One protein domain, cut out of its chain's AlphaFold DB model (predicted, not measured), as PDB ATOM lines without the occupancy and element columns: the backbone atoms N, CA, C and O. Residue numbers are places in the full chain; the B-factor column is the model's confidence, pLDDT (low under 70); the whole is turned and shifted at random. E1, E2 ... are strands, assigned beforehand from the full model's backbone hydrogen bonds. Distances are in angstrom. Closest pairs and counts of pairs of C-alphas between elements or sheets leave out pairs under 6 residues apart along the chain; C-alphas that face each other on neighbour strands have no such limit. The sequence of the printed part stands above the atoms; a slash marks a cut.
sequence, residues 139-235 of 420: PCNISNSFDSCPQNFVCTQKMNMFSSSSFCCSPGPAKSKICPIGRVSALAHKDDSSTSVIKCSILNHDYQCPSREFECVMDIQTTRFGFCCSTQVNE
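AT A GLANCE: This is residues 139 to 235 of the 420 residues of the protein "BPTI/Kunitz inhibitor domain-containing protein" of Rhabditophanes sp. KR3021 (UniProt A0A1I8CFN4). There is little regular structure: a three-strand sheet, E3, E5, E4 in order, and the hairpin E1 and E2 follow each other along the longest axis, with long loops round them. The 97 printed residues hold no named helix and five strands, E1 to E5 along the chain, both sheets antiparallel; the class is all strand, with 21 residues in named elements. The whole is compact, radius of gyration of the C-alphas 13.6 A, spanning 43 by 30 by 25 A.

IN THESE COORDINATES: E5, residues 225 to 230, runs 16.4 A to C-alpha 230 at (-47.985, -44.899, 28.399). E3 is residues 199 to 201, 7.2 A, and E4 214 to 217, 9.2 A. E1, 154 to 157, 9.7 A, begins at (-48.291, -40.137, 10.810); E2 is 166 to 169, 8.9 A.

HOW THE PARTS SIT: E5 pairs with E3 over 225 to 227 (N 200 and O 226, 2.9 A) and, as a hairpin, with E4 over 227 to 230 (N 215 and O 229, 2.8 A). In the hairpin E1 and E2, N 154 and O 169 are 2.9 A apart. The closest C-alphas of E1 and E5, Val 154 and Phe 225, are 6.0 A apart.

THE WHOLE: The printed part has no cut. The links E2 to E3 and E3 to E4 are long. Mean pLDDT of the printed part is 74.2; 35 residues are under 70, among them 189 to 196.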
ATOM      1  N   PRO A 139     -48.099 -35.009   1.093       91.06
ATOM      2  CA  PRO A 139     -48.127 -36.407   0.682       91.06
ATOM      3  C   PRO A 139     -46.992 -37.196   1.340       91.06
ATOM      4  O   PRO A 139     -45.903 -36.675   1.581       91.06
ATOM      5  N   CYS A 140     -47.232 -38.479   1.585       91.31
ATOM      6  CA  CYS A 140     -46.255 -39.399   2.161       91.31
ATOM      7  C   CYS A 140     -46.288 -40.752   1.441       91.31
ATOM      8  O   CYS A 140     -47.256 -41.079   0.755       91.31
ATOM      9  N   ASN A 141     -45.235 -41.559   1.598       86.81
ATOM     10  CA  ASN A 141     -45.202 -42.917   1.060       86.81
ATOM     11  C   ASN A 141     -45.262 -43.937   2.198       86.81
ATOM     12  O   ASN A 141     -44.288 -44.137   2.922       86.81
ATOM     13  N   ILE A 142     -46.404 -44.618   2.319       80.56
ATOM     14  CA  ILE A 142     -46.640 -45.619   3.362       80.56
ATOM     15  C   ILE A 142     -45.721 -46.850   3.240       80.56
ATOM     16  O   ILE A 142     -45.560 -47.584   4.208       80.56
ATOM     17  N   SER A 143     -45.100 -47.086   2.076       75.00
ATOM     18  CA  SER A 143     -44.179 -48.211   1.844       75.00
ATOM     19  C   SER A 143     -42.748 -47.985   2.329       75.00
ATOM     20  O   SER A 143     -41.955 -48.924   2.285       75.00
ATOM     21  N   ASN A 144     -42.417 -46.791   2.820       69.94
ATOM     22  CA  ASN A 144     -41.128 -46.543   3.453       69.94
ATOM     23  C   ASN A 144     -41.004 -47.341   4.767       69.94
ATOM     24  O   ASN A 144     -41.984 -47.573   5.470       69.94
ATOM     25  N   SER A 145     -39.780 -47.731   5.132       73.06
ATOM     26  CA  SER A 145     -39.483 -48.365   6.430       73.06
ATOM     27  C   SER A 145     -39.562 -47.389   7.615       73.06
ATOM     28  O   SER A 145     -39.612 -47.813   8.767       73.06
ATOM     29  N   PHE A 146     -39.584 -46.087   7.328       75.56
ATOM     30  CA  PHE A 146     -39.695 -44.992   8.282       75.56
ATOM     31  C   PHE A 146     -40.823 -44.043   7.868       75.56
ATOM     32  O   PHE A 146     -41.111 -43.878   6.680       75.56
ATOM     33  N   ASP A 147     -41.441 -43.395   8.850       82.44
ATOM     34  CA  ASP A 147     -42.456 -42.377   8.603       82.44
ATOM     35  C   ASP A 147     -41.795 -41.091   8.095       82.44
ATOM     36  O   ASP A 147     -40.944 -40.516   8.775       82.44
ATOM     37  N   SER A 148     -42.179 -40.630   6.904       87.62
ATOM     38  CA  SER A 148     -41.671 -39.376   6.330       87.62
ATOM     39  C   SER A 148     -42.380 -38.134   6.872       87.62
ATOM     40  O   SER A 148     -42.040 -37.020   6.478       87.62
ATOM     41  N   CYS A 149     -43.402 -38.304   7.712       90.12
ATOM     42  CA  CYS A 149     -44.201 -37.195   8.202       90.12
ATOM     43  C   CYS A 149     -43.514 -36.400   9.325       90.12
ATOM     44  O   CYS A 149     -42.763 -36.978  10.121       90.12
ATOM     45  N   PRO A 150     -43.817 -35.093   9.451       89.50
ATOM     46  CA  PRO A 150     -43.390 -34.261  10.576       89.50
ATOM     47  C   PRO A 150     -43.827 -34.812  11.939       89.50
ATOM     48  O   PRO A 150     -44.643 -35.736  12.036       89.50
ATOM     49  N   GLN A 151     -43.261 -34.260  13.012       81.25
ATOM     50  CA  GLN A 151     -43.585 -34.652  14.387       81.25
ATOM     51  C   GLN A 151     -45.097 -34.593  14.636       81.25
ATOM     52  O   GLN A 151     -45.772 -33.723  14.105       81.25
ATOM     53  N   ASN A 152     -45.628 -35.504  15.453       82.38
ATOM     54  CA  ASN A 152     -47.047 -35.549  15.847       82.38
ATOM     55  C   ASN A 152     -48.067 -35.840  14.716       82.38
ATOM     56  O   ASN A 152     -49.255 -35.993  14.999       82.38
ATOM     57  N   PHE A 153     -47.611 -36.042  13.474       88.56
ATOM     58  CA  PHE A 153     -48.386 -36.583  12.346       88.56
ATOM     59  C   PHE A 153     -47.847 -37.961  11.938       88.56
ATOM     60  O   PHE A 153     -46.666 -38.232  12.135       88.56
ATOM     61  N   VAL A 154     -48.683 -38.819  11.351       88.88
ATOM     62  CA  VAL A 154     -48.291 -40.137  10.810       88.88
ATOM     63  C   VAL A 154     -48.769 -40.317   9.376       88.88
ATOM     64  O   VAL A 154     -49.862 -39.869   9.011       88.88
ATOM     65  N   CYS A 155     -47.966 -41.001   8.557       90.56
ATOM     66  CA  CYS A 155     -48.366 -41.340   7.197       90.56
ATOM     67  C   CYS A 155     -49.585 -42.274   7.197       90.56
ATOM     68  O   CYS A 155     -49.517 -43.431   7.623       90.56
ATOM     69  N   THR A 156     -50.703 -41.739   6.710       87.56
ATOM     70  CA  THR A 156     -52.030 -42.354   6.758       87.56
ATOM     71  C   THR A 156     -52.549 -42.537   5.339       87.56
ATOM     72  O   THR A 156     -52.536 -41.600   4.537       87.56
ATOM     73  N   GLN A 157     -52.996 -43.746   5.009       84.50
ATOM     74  CA  GLN A 157     -53.480 -44.088   3.675       84.50
ATOM     75  C   GLN A 157     -54.996 -43.910   3.588       84.50
ATOM     76  O   GLN A 157     -55.758 -44.485   4.368       84.50
ATOM     77  N   LYS A 158     -55.451 -43.140   2.596       78.69
ATOM     78  CA  LYS A 158     -56.870 -43.028   2.267       78.69
ATOM     79  C   LYS A 158     -57.282 -44.245   1.440       78.69
ATOM     80  O   LYS A 158     -56.955 -44.355   0.259       78.69
ATOM     81  N   MET A 159     -58.018 -45.156   2.073       68.19
ATOM     82  CA  MET A 159     -58.655 -46.300   1.414       68.19
ATOM     83  C   MET A 159     -59.779 -45.813   0.486       68.19
ATOM     84  O   MET A 159     -60.914 -45.626   0.919       68.19
ATOM     85  N   ASN A 160     -59.466 -45.608  -0.794       65.94
ATOM     86  CA  ASN A 160     -60.440 -45.352  -1.854       65.94
ATOM     87  C   ASN A 160     -60.479 -46.552  -2.818       65.94
ATOM     88  O   ASN A 160     -59.449 -47.125  -3.159       65.94
ATOM     89  N   MET A 161     -61.672 -46.883  -3.319       57.94
ATOM     90  CA  MET A 161     -61.969 -48.088  -4.119       57.94
ATOM     91  C   MET A 161     -61.178 -48.231  -5.443       57.94
ATOM     92  O   MET A 161     -61.190 -49.301  -6.041       57.94
ATOM     93  N   PHE A 162     -60.486 -47.176  -5.895       56.97
ATOM     94  CA  PHE A 162     -59.767 -47.134  -7.181       56.97
ATOM     95  C   PHE A 162     -58.343 -46.545  -7.116       56.97
ATOM     96  O   PHE A 162     -57.645 -46.539  -8.127       56.97
ATOM     97  N   SER A 163     -57.900 -46.010  -5.973       62.72
ATOM     98  CA  SER A 163     -56.559 -45.421  -5.808       62.72
ATOM     99  C   SER A 163     -56.252 -45.215  -4.326       62.72
ATOM    100  O   SER A 163     -57.165 -44.941  -3.552       62.72
ATOM    101  N   SER A 164     -54.985 -45.313  -3.923       68.00
ATOM    102  CA  SER A 164     -54.568 -45.185  -2.521       68.00
ATOM    103  C   SER A 164     -53.565 -44.044  -2.316       68.00
ATOM    104  O   SER A 164     -52.355 -44.243  -2.202       68.00
ATOM    105  N   SER A 165     -54.073 -42.812  -2.248       85.50
ATOM    106  CA  SER A 165     -53.274 -41.665  -1.805       85.50
ATOM    107  C   SER A 165     -52.961 -41.770  -0.307       85.50
ATOM    108  O   SER A 165     -53.744 -42.318   0.469       85.50
ATOM    109  N   SER A 166     -51.794 -41.274   0.104       88.88
ATOM    110  CA  SER A 166     -51.369 -41.263   1.509       88.88
ATOM    111  C   SER A 166     -50.841 -39.883   1.883       88.88
ATOM    112  O   SER A 166     -50.081 -39.279   1.123       88.88
ATOM    113  N   PHE A 167     -51.253 -39.392   3.049       91.88
ATOM    114  CA  PHE A 167     -50.943 -38.052   3.539       91.88
ATOM    115  C   PHE A 167     -50.524 -38.090   5.007       91.88
ATOM    116  O   PHE A 167     -50.849 -39.021   5.748       91.88
ATOM    117  N   CYS A 168     -49.802 -37.061   5.436       92.25
ATOM    118  CA  CYS A 168     -49.451 -36.876   6.836       92.25
ATOM    119  C   CYS A 168     -50.662 -36.380   7.623       92.25
ATOM    120  O   CYS A 168     -51.057 -35.225   7.481       92.25
ATOM    121  N   CYS A 169     -51.235 -37.249   8.457       89.38
ATOM    122  CA  CYS A 169     -52.448 -36.971   9.222       89.38
ATOM    123  C   CYS A 169     -52.176 -36.998  10.726       89.38
ATOM    124  O   CYS A 169     -51.354 -37.775  11.217       89.38
ATOM    125  N   SER A 170     -52.859 -36.130  11.465       85.38
ATOM    126  CA  SER A 170     -52.842 -36.133  12.923       85.38
ATOM    127  C   SER A 170     -53.574 -37.373  13.462       85.38
ATOM    128  O   SER A 170     -54.504 -37.869  12.821       85.38
ATOM    129  N   PRO A 171     -53.237 -37.870  14.664       72.06
ATOM    130  CA  PRO A 171     -53.941 -39.001  15.281       72.06
ATOM    131  C   PRO A 171     -55.420 -38.709  15.621       72.06
ATOM    132  O   PRO A 171     -56.194 -39.639  15.837       72.06
ATOM    133  N   GLY A 172     -55.834 -37.438  15.633       70.56
ATOM    134  CA  GLY A 172     -57.211 -36.990  15.862       70.56
ATOM    135  C   GLY A 172     -57.386 -35.483  15.591       70.56
ATOM    136  O   GLY A 172     -56.494 -34.877  14.993       70.56
ATOM    137  N   PRO A 173     -58.512 -34.854  15.980       64.94
ATOM    138  CA  PRO A 173     -58.775 -33.430  15.725       64.94
ATOM    139  C   PRO A 173     -57.762 -32.485  16.402       64.94
ATOM    140  O   PRO A 173     -57.026 -32.889  17.297       64.94
ATOM    141  N   ALA A 174     -57.773 -31.194  16.037       54.41
ATOM    142  CA  ALA A 174     -56.738 -30.183  16.353       54.41
ATOM    143  C   ALA A 174     -56.402 -29.977  17.846       54.41
ATOM    144  O   ALA A 174     -55.493 -29.220  18.176       54.41
ATOM    145  N   LYS A 175     -57.179 -30.576  18.753       51.75
ATOM    146  CA  LYS A 175     -57.040 -30.466  20.213       51.75
ATOM    147  C   LYS A 175     -57.031 -31.827  20.923       51.75
ATOM    148  O   LYS A 175     -56.861 -31.870  22.138       51.75
ATOM    149  N   SER A 176     -57.196 -32.941  20.198       57.06
ATOM    150  CA  SER A 176     -57.121 -34.276  20.800       57.06
ATOM    151  C   SER A 176     -55.681 -34.633  21.139       57.06
ATOM    152  O   SER A 176     -54.769 -34.394  20.346       57.06
ATOM    153  N   LYS A 177     -55.485 -35.271  22.291       63.50
ATOM    154  CA  LYS A 177     -54.180 -35.809  22.677       63.50
ATOM    155  C   LYS A 177     -53.763 -36.921  21.714       63.50
ATOM    156  O   LYS A 177     -54.580 -37.742  21.316       63.50
ATOM    157  N   ILE A 178     -52.469 -36.948  21.398       76.56
ATOM    158  CA  ILE A 178     -51.830 -37.934  20.511       76.56
ATOM    159  C   ILE A 178     -52.032 -39.371  21.013       76.56
ATOM    160  O   ILE A 178     -52.170 -40.300  20.223       76.56
ATOM    161  N   CYS A 179     -52.094 -39.532  22.334       76.19
ATOM    162  CA  CYS A 179     -52.396 -40.791  22.997       76.19
ATOM    163  C   CYS A 179     -53.858 -40.863  23.463       76.19
ATOM    164  O   CYS A 179     -54.440 -39.823  23.792       76.19
ATOM    165  N   PRO A 180     -54.433 -42.080  23.579       74.06
ATOM    166  CA  PRO A 180     -55.770 -42.288  24.128       74.06
ATOM    167  C   PRO A 180     -55.966 -41.632  25.499       74.06
ATOM    168  O   PRO A 180     -55.015 -41.422  26.255       74.06
ATOM    169  N   ILE A 181     -57.222 -41.333  25.830       66.38
ATOM    170  CA  ILE A 181     -57.600 -40.553  27.014       66.38
ATOM    171  C   ILE A 181     -56.943 -41.090  28.291       66.38
ATOM    172  O   ILE A 181     -56.995 -42.276  28.609       66.38
ATOM    173  N   GLY A 182     -56.305 -40.172  29.016       64.38
ATOM    174  CA  GLY A 182     -55.588 -40.439  30.261       64.38
ATOM    175  C   GLY A 182     -54.179 -41.001  30.103       64.38
ATOM    176  O   GLY A 182     -53.434 -40.979  31.074       64.38
ATOM    177  N   ARG A 183     -53.749 -41.428  28.915       73.62
ATOM    178  CA  ARG A 183     -52.349 -41.810  28.684       73.62
ATOM    179  C   ARG A 183     -51.491 -40.593  28.347       73.62
ATOM    180  O   ARG A 183     -51.984 -39.595  27.816       73.62
ATOM    181  N   VAL A 184     -50.199 -40.690  28.643       75.44
ATOM    182  CA  VAL A 184     -49.195 -39.686  28.279       75.44
ATOM    183  C   VAL A 184     -48.354 -40.182  27.108       75.44
ATOM    184  O   VAL A 184     -48.075 -41.372  26.981       75.44
ATOM    185  N   SER A 185     -47.972 -39.263  26.233       81.94
ATOM    186  CA  SER A 185     -47.080 -39.510  25.103       81.94
ATOM    187  C   SER A 185     -45.621 -39.544  25.548       81.94
ATOM    188  O   SER A 185     -45.195 -38.667  26.301       81.94
ATOM    189  N   ALA A 186     -44.842 -40.506  25.054       83.62
ATOM    190  CA  ALA A 186     -43.394 -40.507  25.233       83.62
ATOM    191  C   ALA A 186     -42.781 -39.338  24.450       83.62
ATOM    192  O   ALA A 186     -42.955 -39.255  23.233       83.62
ATOM    193  N   LEU A 187     -42.068 -38.444  25.133       81.44
ATOM    194  CA  LEU A 187     -41.396 -37.305  24.507       81.44
ATOM    195  C   LEU A 187     -39.963 -37.678  24.116       81.44
ATOM    196  O   LEU A 187     -39.267 -38.346  24.881       81.44
ATOM    197  N   ALA A 188     -39.516 -37.229  22.944       74.62
ATOM    198  CA  ALA A 188     -38.147 -37.443  22.467       74.62
ATOM    199  C   ALA A 188     -37.104 -36.649  23.280       74.62
ATOM    200  O   ALA A 188     -35.954 -37.072  23.401       74.62
ATOM    201  N   HIS A 189     -37.515 -35.524  23.875       68.69
ATOM    202  CA  HIS A 189     -36.682 -34.646  24.696       68.69
ATOM    203  C   HIS A 189     -37.425 -34.282  25.993       68.69
ATOM    204  O   HIS A 189     -38.643 -34.115  25.981       68.69
ATOM    205  N   LYS A 190     -36.703 -34.194  27.121       54.44
ATOM    206  CA  LYS A 190     -37.292 -33.908  28.446       54.44
ATOM    207  C   LYS A 190     -37.569 -32.426  28.700       54.44
ATOM    208  O   LYS A 190     -38.531 -32.118  29.394       54.44
ATOM    209  N   ASP A 191     -36.724 -31.553  28.159       51.16
ATOM    210  CA  ASP A 191     -36.615 -30.151  28.586       51.16
ATOM    211  C   ASP A 191     -36.935 -29.139  27.472       51.16
ATOM    212  O   ASP A 191     -36.745 -27.940  27.659       51.16
ATOM    213  N   ASP A 192     -37.387 -29.606  26.303       41.19
ATOM    214  CA  ASP A 192     -37.602 -28.740  25.143       41.19
ATOM    215  C   ASP A 192     -39.079 -28.359  24.952       41.19
ATOM    216  O   ASP A 192     -39.998 -29.132  25.219       41.19
ATOM    217  N   SER A 193     -39.298 -27.145  24.447       42.88
ATOM    218  CA  SER A 193     -40.629 -26.611  24.134       42.88
ATOM    219  C   SER A 193     -41.274 -27.284  22.913       42.88
ATOM    220  O   SER A 193     -42.479 -27.145  22.693       42.88
ATOM    221  N   SER A 194     -40.499 -28.066  22.153       48.84
ATOM    222  CA  SER A 194     -40.994 -28.953  21.102       48.84
ATOM    223  C   SER A 194     -41.631 -30.217  21.706       48.84
ATOM    224  O   SER A 194     -40.960 -31.105  22.233       48.84
ATOM    225  N   THR A 195     -42.958 -30.336  21.599       60.38
ATOM    226  CA  THR A 195     -43.769 -31.474  22.091       60.38
ATOM    227  C   THR A 195     -43.624 -32.732  21.217       60.38
ATOM    228  O   THR A 195     -44.598 -33.385  20.844       60.38
ATOM    229  N   SER A 196     -42.379 -33.060  20.876       69.38
ATOM    230  CA  SER A 196     -41.940 -34.103  19.951       69.38
ATOM    231  C   SER A 196     -42.288 -35.502  20.477       69.38
ATOM    232  O   SER A 196     -41.550 -36.047  21.303       69.38
ATOM    233  N   VAL A 197     -43.386 -36.116  20.021       80.00
ATOM    234  CA  VAL A 197     -43.751 -37.478  20.454       80.00
ATOM    235  C   VAL A 197     -42.976 -38.549  19.681       80.00
ATOM    236  O   VAL A 197     -42.876 -38.504  18.454       80.00
ATOM    237  N   ILE A 198     -42.459 -39.546  20.405       84.75
ATOM    238  CA  ILE A 198     -41.756 -40.700  19.833       84.75
ATOM    239  C   ILE A 198     -42.728 -41.539  18.994       84.75
ATOM    240  O   ILE A 198     -43.769 -41.992  19.480       84.75
ATOM    241  N   LYS A 199     -42.356 -41.765  17.731       86.50
ATOM    242  CA  LYS A 199     -43.091 -42.598  16.773       86.50
ATOM    243  C   LYS A 199     -42.659 -44.063  16.844       86.50
ATOM    244  O   LYS A 199     -41.525 -44.368  17.203       86.50
ATOM    245  N   CYS A 200     -43.549 -44.957  16.432       85.19
ATOM    246  CA  CYS A 200     -43.311 -46.398  16.338       85.19
ATOM    247  C   CYS A 200     -43.896 -46.982  15.038       85.19
ATOM    248  O   CYS A 200     -44.669 -46.319  14.346       85.19
ATOM    249  N   SER A 201     -43.514 -48.208  14.679       83.94
ATOM    250  CA  SER A 201     -43.885 -48.891  13.434       83.94
ATOM    251  C   SER A 201     -44.192 -50.368  13.676       83.94
ATOM    252  O   SER A 201     -43.473 -51.049  14.405       83.94
ATOM    253  N   ILE A 202     -45.204 -50.888  12.978       72.62
ATOM    254  CA  ILE A 202     -45.614 -52.303  13.033       72.62
ATOM    255  C   ILE A 202     -44.565 -53.279  12.455       72.62
ATOM    256  O   ILE A 202     -44.688 -54.488  12.608       72.62
ATOM    257  N   LEU A 203     -43.525 -52.783  11.775       68.12
ATOM    258  CA  LEU A 203     -42.482 -53.633  11.181       68.12
ATOM    259  C   LEU A 203     -41.280 -53.886  12.112       68.12
ATOM    260  O   LEU A 203     -40.500 -54.790  11.838       68.12
ATOM    261  N   ASN A 204     -41.136 -53.127  13.207       63.50
ATOM    262  CA  ASN A 204     -39.997 -53.199  14.136       63.50
ATOM    263  C   ASN A 204     -40.498 -53.325  15.587       63.50
ATOM    264  O   ASN A 204     -40.457 -52.370  16.363       63.50
ATOM    265  N   HIS A 205     -41.022 -54.502  15.928       56.44
ATOM    266  CA  HIS A 205     -42.099 -54.614  16.917       56.44
ATOM    267  C   HIS A 205     -41.746 -54.406  18.407       56.44
ATOM    268  O   HIS A 205     -42.659 -54.095  19.171       56.44
ATOM    269  N   ASP A 206     -40.479 -54.541  18.832       50.75
ATOM    270  CA  ASP A 206     -40.175 -54.807  20.257       50.75
ATOM    271  C   ASP A 206     -39.391 -53.732  21.044       50.75
ATOM    272  O   ASP A 206     -39.405 -53.774  22.274       50.75
ATOM    273  N   TYR A 207     -38.722 -52.757  20.405       59.72
ATOM    274  CA  TYR A 207     -37.792 -51.842  21.119       59.72
ATOM    275  C   TYR A 207     -37.825 -50.358  20.700       59.72
ATOM    276  O   TYR A 207     -36.911 -49.607  21.034       59.72
ATOM    277  N   GLN A 208     -38.850 -49.898  19.975       74.94
ATOM    278  CA  GLN A 208     -38.928 -48.484  19.558       74.94
ATOM    279  C   GLN A 208     -39.427 -47.527  20.654       74.94
ATOM    280  O   GLN A 208     -39.108 -46.340  20.615       74.94
ATOM    281  N   CYS A 209     -40.185 -48.018  21.640       83.62
ATOM    282  CA  CYS A 209     -40.609 -47.207  22.782       83.62
ATOM    283  C   CYS A 209     -39.565 -47.265  23.915       83.62
ATOM    284  O   CYS A 209     -38.993 -48.326  24.162       83.62
ATOM    285  N   PRO A 210     -39.302 -46.145  24.619       80.50
ATOM    286  CA  PRO A 210     -38.091 -45.980  25.435       80.50
ATOM    287  C   PRO A 210     -38.039 -46.827  26.717       80.50
ATOM    288  O   PRO A 210     -36.972 -46.967  27.312       80.50
ATOM    289  N   SER A 211     -39.165 -47.372  27.179       79.12
ATOM    290  CA  SER A 211     -39.225 -48.263  28.343       79.12
ATOM    291  C   SER A 211     -40.465 -49.160  28.279       79.12
ATOM    292  O   SER A 211     -41.399 -48.891  27.522       79.12
ATOM    293  N   ARG A 212     -40.523 -50.190  29.137       73.62
ATOM    294  CA  ARG A 212     -41.701 -51.072  29.304       73.62
ATOM    295  C   ARG A 212     -42.964 -50.343  29.799       73.62
ATOM    296  O   ARG A 212     -44.042 -50.930  29.844       73.62
ATOM    297  N   GLU A 213     -42.836 -49.078  30.191       76.88
ATOM    298  CA  GLU A 213     -43.946 -48.218  30.610       76.88
ATOM    299  C   GLU A 213     -44.644 -47.545  29.419       76.88
ATOM    300  O   GLU A 213     -45.670 -46.895  29.610       76.88
ATOM    301  N   PHE A 214     -44.131 -47.720  28.195       82.12
ATOM    302  CA  PHE A 214     -44.714 -47.201  26.960       82.12
ATOM    303  C   PHE A 214     -44.923 -48.321  25.936       82.12
ATOM    304  O   PHE A 214     -44.065 -49.177  25.746       82.12
ATOM    305  N   GLU A 215     -46.060 -48.287  25.248       84.06
ATOM    306  CA  GLU A 215     -46.403 -49.196  24.153       84.06
ATOM    307  C   GLU A 215     -46.748 -48.418  22.883       84.06
ATOM    308  O   GLU A 215     -47.181 -47.265  22.939       84.06
ATOM    309  N   CYS A 216     -46.570 -49.059  21.730       84.56
ATOM    310  CA  CYS A 216     -46.964 -48.483  20.452       84.56
ATOM    311  C   CYS A 216     -48.492 -48.493  20.307       84.56
ATOM    312  O   CYS A 216     -49.116 -49.550  20.395       84.56
ATOM    313  N   VAL A 217     -49.095 -47.327  20.064       81.75
ATOM    314  CA  VAL A 217     -50.530 -47.180  19.785       81.75
ATOM    315  C   VAL A 217     -50.718 -46.614  18.376       81.75
ATOM    316  O   VAL A 217     -50.137 -45.584  18.033       81.75
ATOM    317  N   MET A 218     -51.537 -47.288  17.564       76.38
ATOM    318  CA  MET A 218     -51.814 -46.944  16.162       76.38
ATOM    319  C   MET A 218     -53.190 -47.449  15.702       76.38
ATOM    320  O   MET A 218     -53.685 -48.450  16.221       76.38
ATOM    321  N   ASP A 219     -53.779 -46.800  14.692       69.81
ATOM    322  CA  ASP A 219     -54.936 -47.330  13.955       69.81
ATOM    323  C   ASP A 219     -54.432 -48.142  12.752       69.81
ATOM    324  O   ASP A 219     -54.110 -47.591  11.696       69.81
ATOM    325  N   ILE A 220     -54.350 -49.465  12.918       62.53
ATOM    326  CA  ILE A 220     -53.838 -50.405  11.903       62.53
ATOM    327  C   ILE A 220     -54.700 -50.387  10.621       62.53
ATOM    328  O   ILE A 220     -54.219 -50.749   9.551       62.53
ATOM    329  N   GLN A 221     -55.959 -49.928  10.684       65.31
ATOM    330  CA  GLN A 221     -56.832 -49.853   9.503       65.31
ATOM    331  C   GLN A 221     -56.433 -48.734   8.530       65.31
ATOM    332  O   GLN A 221     -56.839 -48.762   7.370       65.31
ATOM    333  N   THR A 222     -55.686 -47.730   9.002       67.94
ATOM    334  CA  THR A 222     -55.375 -46.512   8.232       67.94
ATOM    335  C   THR A 222     -53.887 -46.140   8.233       67.94
ATOM    336  O   THR A 222     -53.454 -45.374   7.371       67.94
ATOM    337  N   THR A 223     -53.081 -46.699   9.142       73.88
ATOM    338  CA  THR A 223     -51.677 -46.314   9.372       73.88
ATOM    339  C   THR A 223     -50.748 -47.530   9.483       73.88
ATOM    340  O   THR A 223     -51.141 -48.588   9.973       73.88
ATOM    341  N   ARG A 224     -49.476 -47.367   9.083       79.75
ATOM    342  CA  ARG A 224     -48.372 -48.298   9.427       79.75
ATOM    343  C   ARG A 224     -47.470 -47.792  10.562       79.75
ATOM    344  O   ARG A 224     -46.555 -48.503  10.985       79.75
ATOM    345  N   PHE A 225     -47.753 -46.593  11.064       85.31
ATOM    346  CA  PHE A 225     -46.983 -45.899  12.088       85.31
ATOM    347  C   PHE A 225     -47.898 -45.413  13.211       85.31
ATOM    348  O   PHE A 225     -49.053 -45.071  12.975       85.31
ATOM    349  N   GLY A 226     -47.363 -45.377  14.425       85.44
ATOM    350  CA  GLY A 226     -48.063 -44.960  15.632       85.44
ATOM    351  C   GLY A 226     -47.215 -44.072  16.520       85.44
ATOM    352  O   GLY A 226     -46.130 -43.629  16.139       85.44
ATOM    353  N   PHE A 227     -47.695 -43.883  17.744       86.62
ATOM    354  CA  PHE A 227     -47.000 -43.137  18.786       86.62
ATOM    355  C   PHE A 227     -46.798 -43.997  20.032       86.62
ATOM    356  O   PHE A 227     -47.652 -44.809  20.394       86.62
ATOM    357  N   CYS A 228     -45.667 -43.802  20.705       86.56
ATOM    358  CA  CYS A 228     -45.388 -44.439  21.986       86.56
ATOM    359  C   CYS A 228     -46.194 -43.753  23.095       86.56
ATOM    360  O   CYS A 228     -45.953 -42.596  23.444       86.56
ATOM    361  N   CYS A 229     -47.145 -44.485  23.663       84.00
ATOM    362  CA  CYS A 229     -48.076 -44.013  24.682       84.00
ATOM    363  C   CYS A 229     -47.930 -44.829  25.960       84.00
ATOM    364  O   CYS A 229     -47.659 -46.027  25.903       84.00
ATOM    365  N   SER A 230     -48.131 -44.205  27.121       81.06
ATOM    366  CA  SER A 230     -47.985 -44.899  28.399       81.06
ATOM    367  C   SER A 230     -48.909 -46.120  28.486       81.06
ATOM    368  O   SER A 230     -50.072 -46.083  28.066       81.06
ATOM    369  N   THR A 231     -48.389 -47.220  29.028       73.62
ATOM    370  CA  THR A 231     -49.157 -48.440  29.315       73.62
ATOM    371  C   THR A 231     -50.112 -48.215  30.482       73.62
ATOM    372  O   THR A 231     -51.221 -48.751  30.478       73.62
ATOM    373  N   GLN A 232     -49.706 -47.375  31.438       65.56
ATOM    374  CA  GLN A 232     -50.538 -46.872  32.525       65.56
ATOM    375  C   GLN A 232     -51.395 -45.686  32.064       65.56
ATOM    376  O   GLN A 232     -50.968 -44.852  31.259       65.56
ATOM    377  N   VAL A 233     -52.603 -45.593  32.616       63.06
ATOM    378  CA  VAL A 233     -53.466 -44.414  32.512       63.06
ATOM    379  C   VAL A 233     -53.146 -43.516  33.711       63.06
ATOM    380  O   VAL A 233     -53.040 -43.998  34.832       63.06
ATOM    381  N   ASN A 234     -52.979 -42.213  33.502       56.19
ATOM    382  CA  ASN A 234     -52.905 -41.230  34.578       56.19
ATOM    383  C   ASN A 234     -54.340 -40.946  35.060       56.19
ATOM    384  O   ASN A 234     -55.096 -40.181  34.453       56.19
ATOM    385  N   GLU A 235     -54.730 -41.676  36.102       52.16
ATOM    386  CA  GLU A 235     -56.116 -41.867  36.545       52.16
ATOM    387  C   GLU A 235     -56.723 -40.661  37.272       52.16
ATOM    388  O   GLU A 235     -57.949 -40.564  37.365       52.16
TER     389      GLU A 235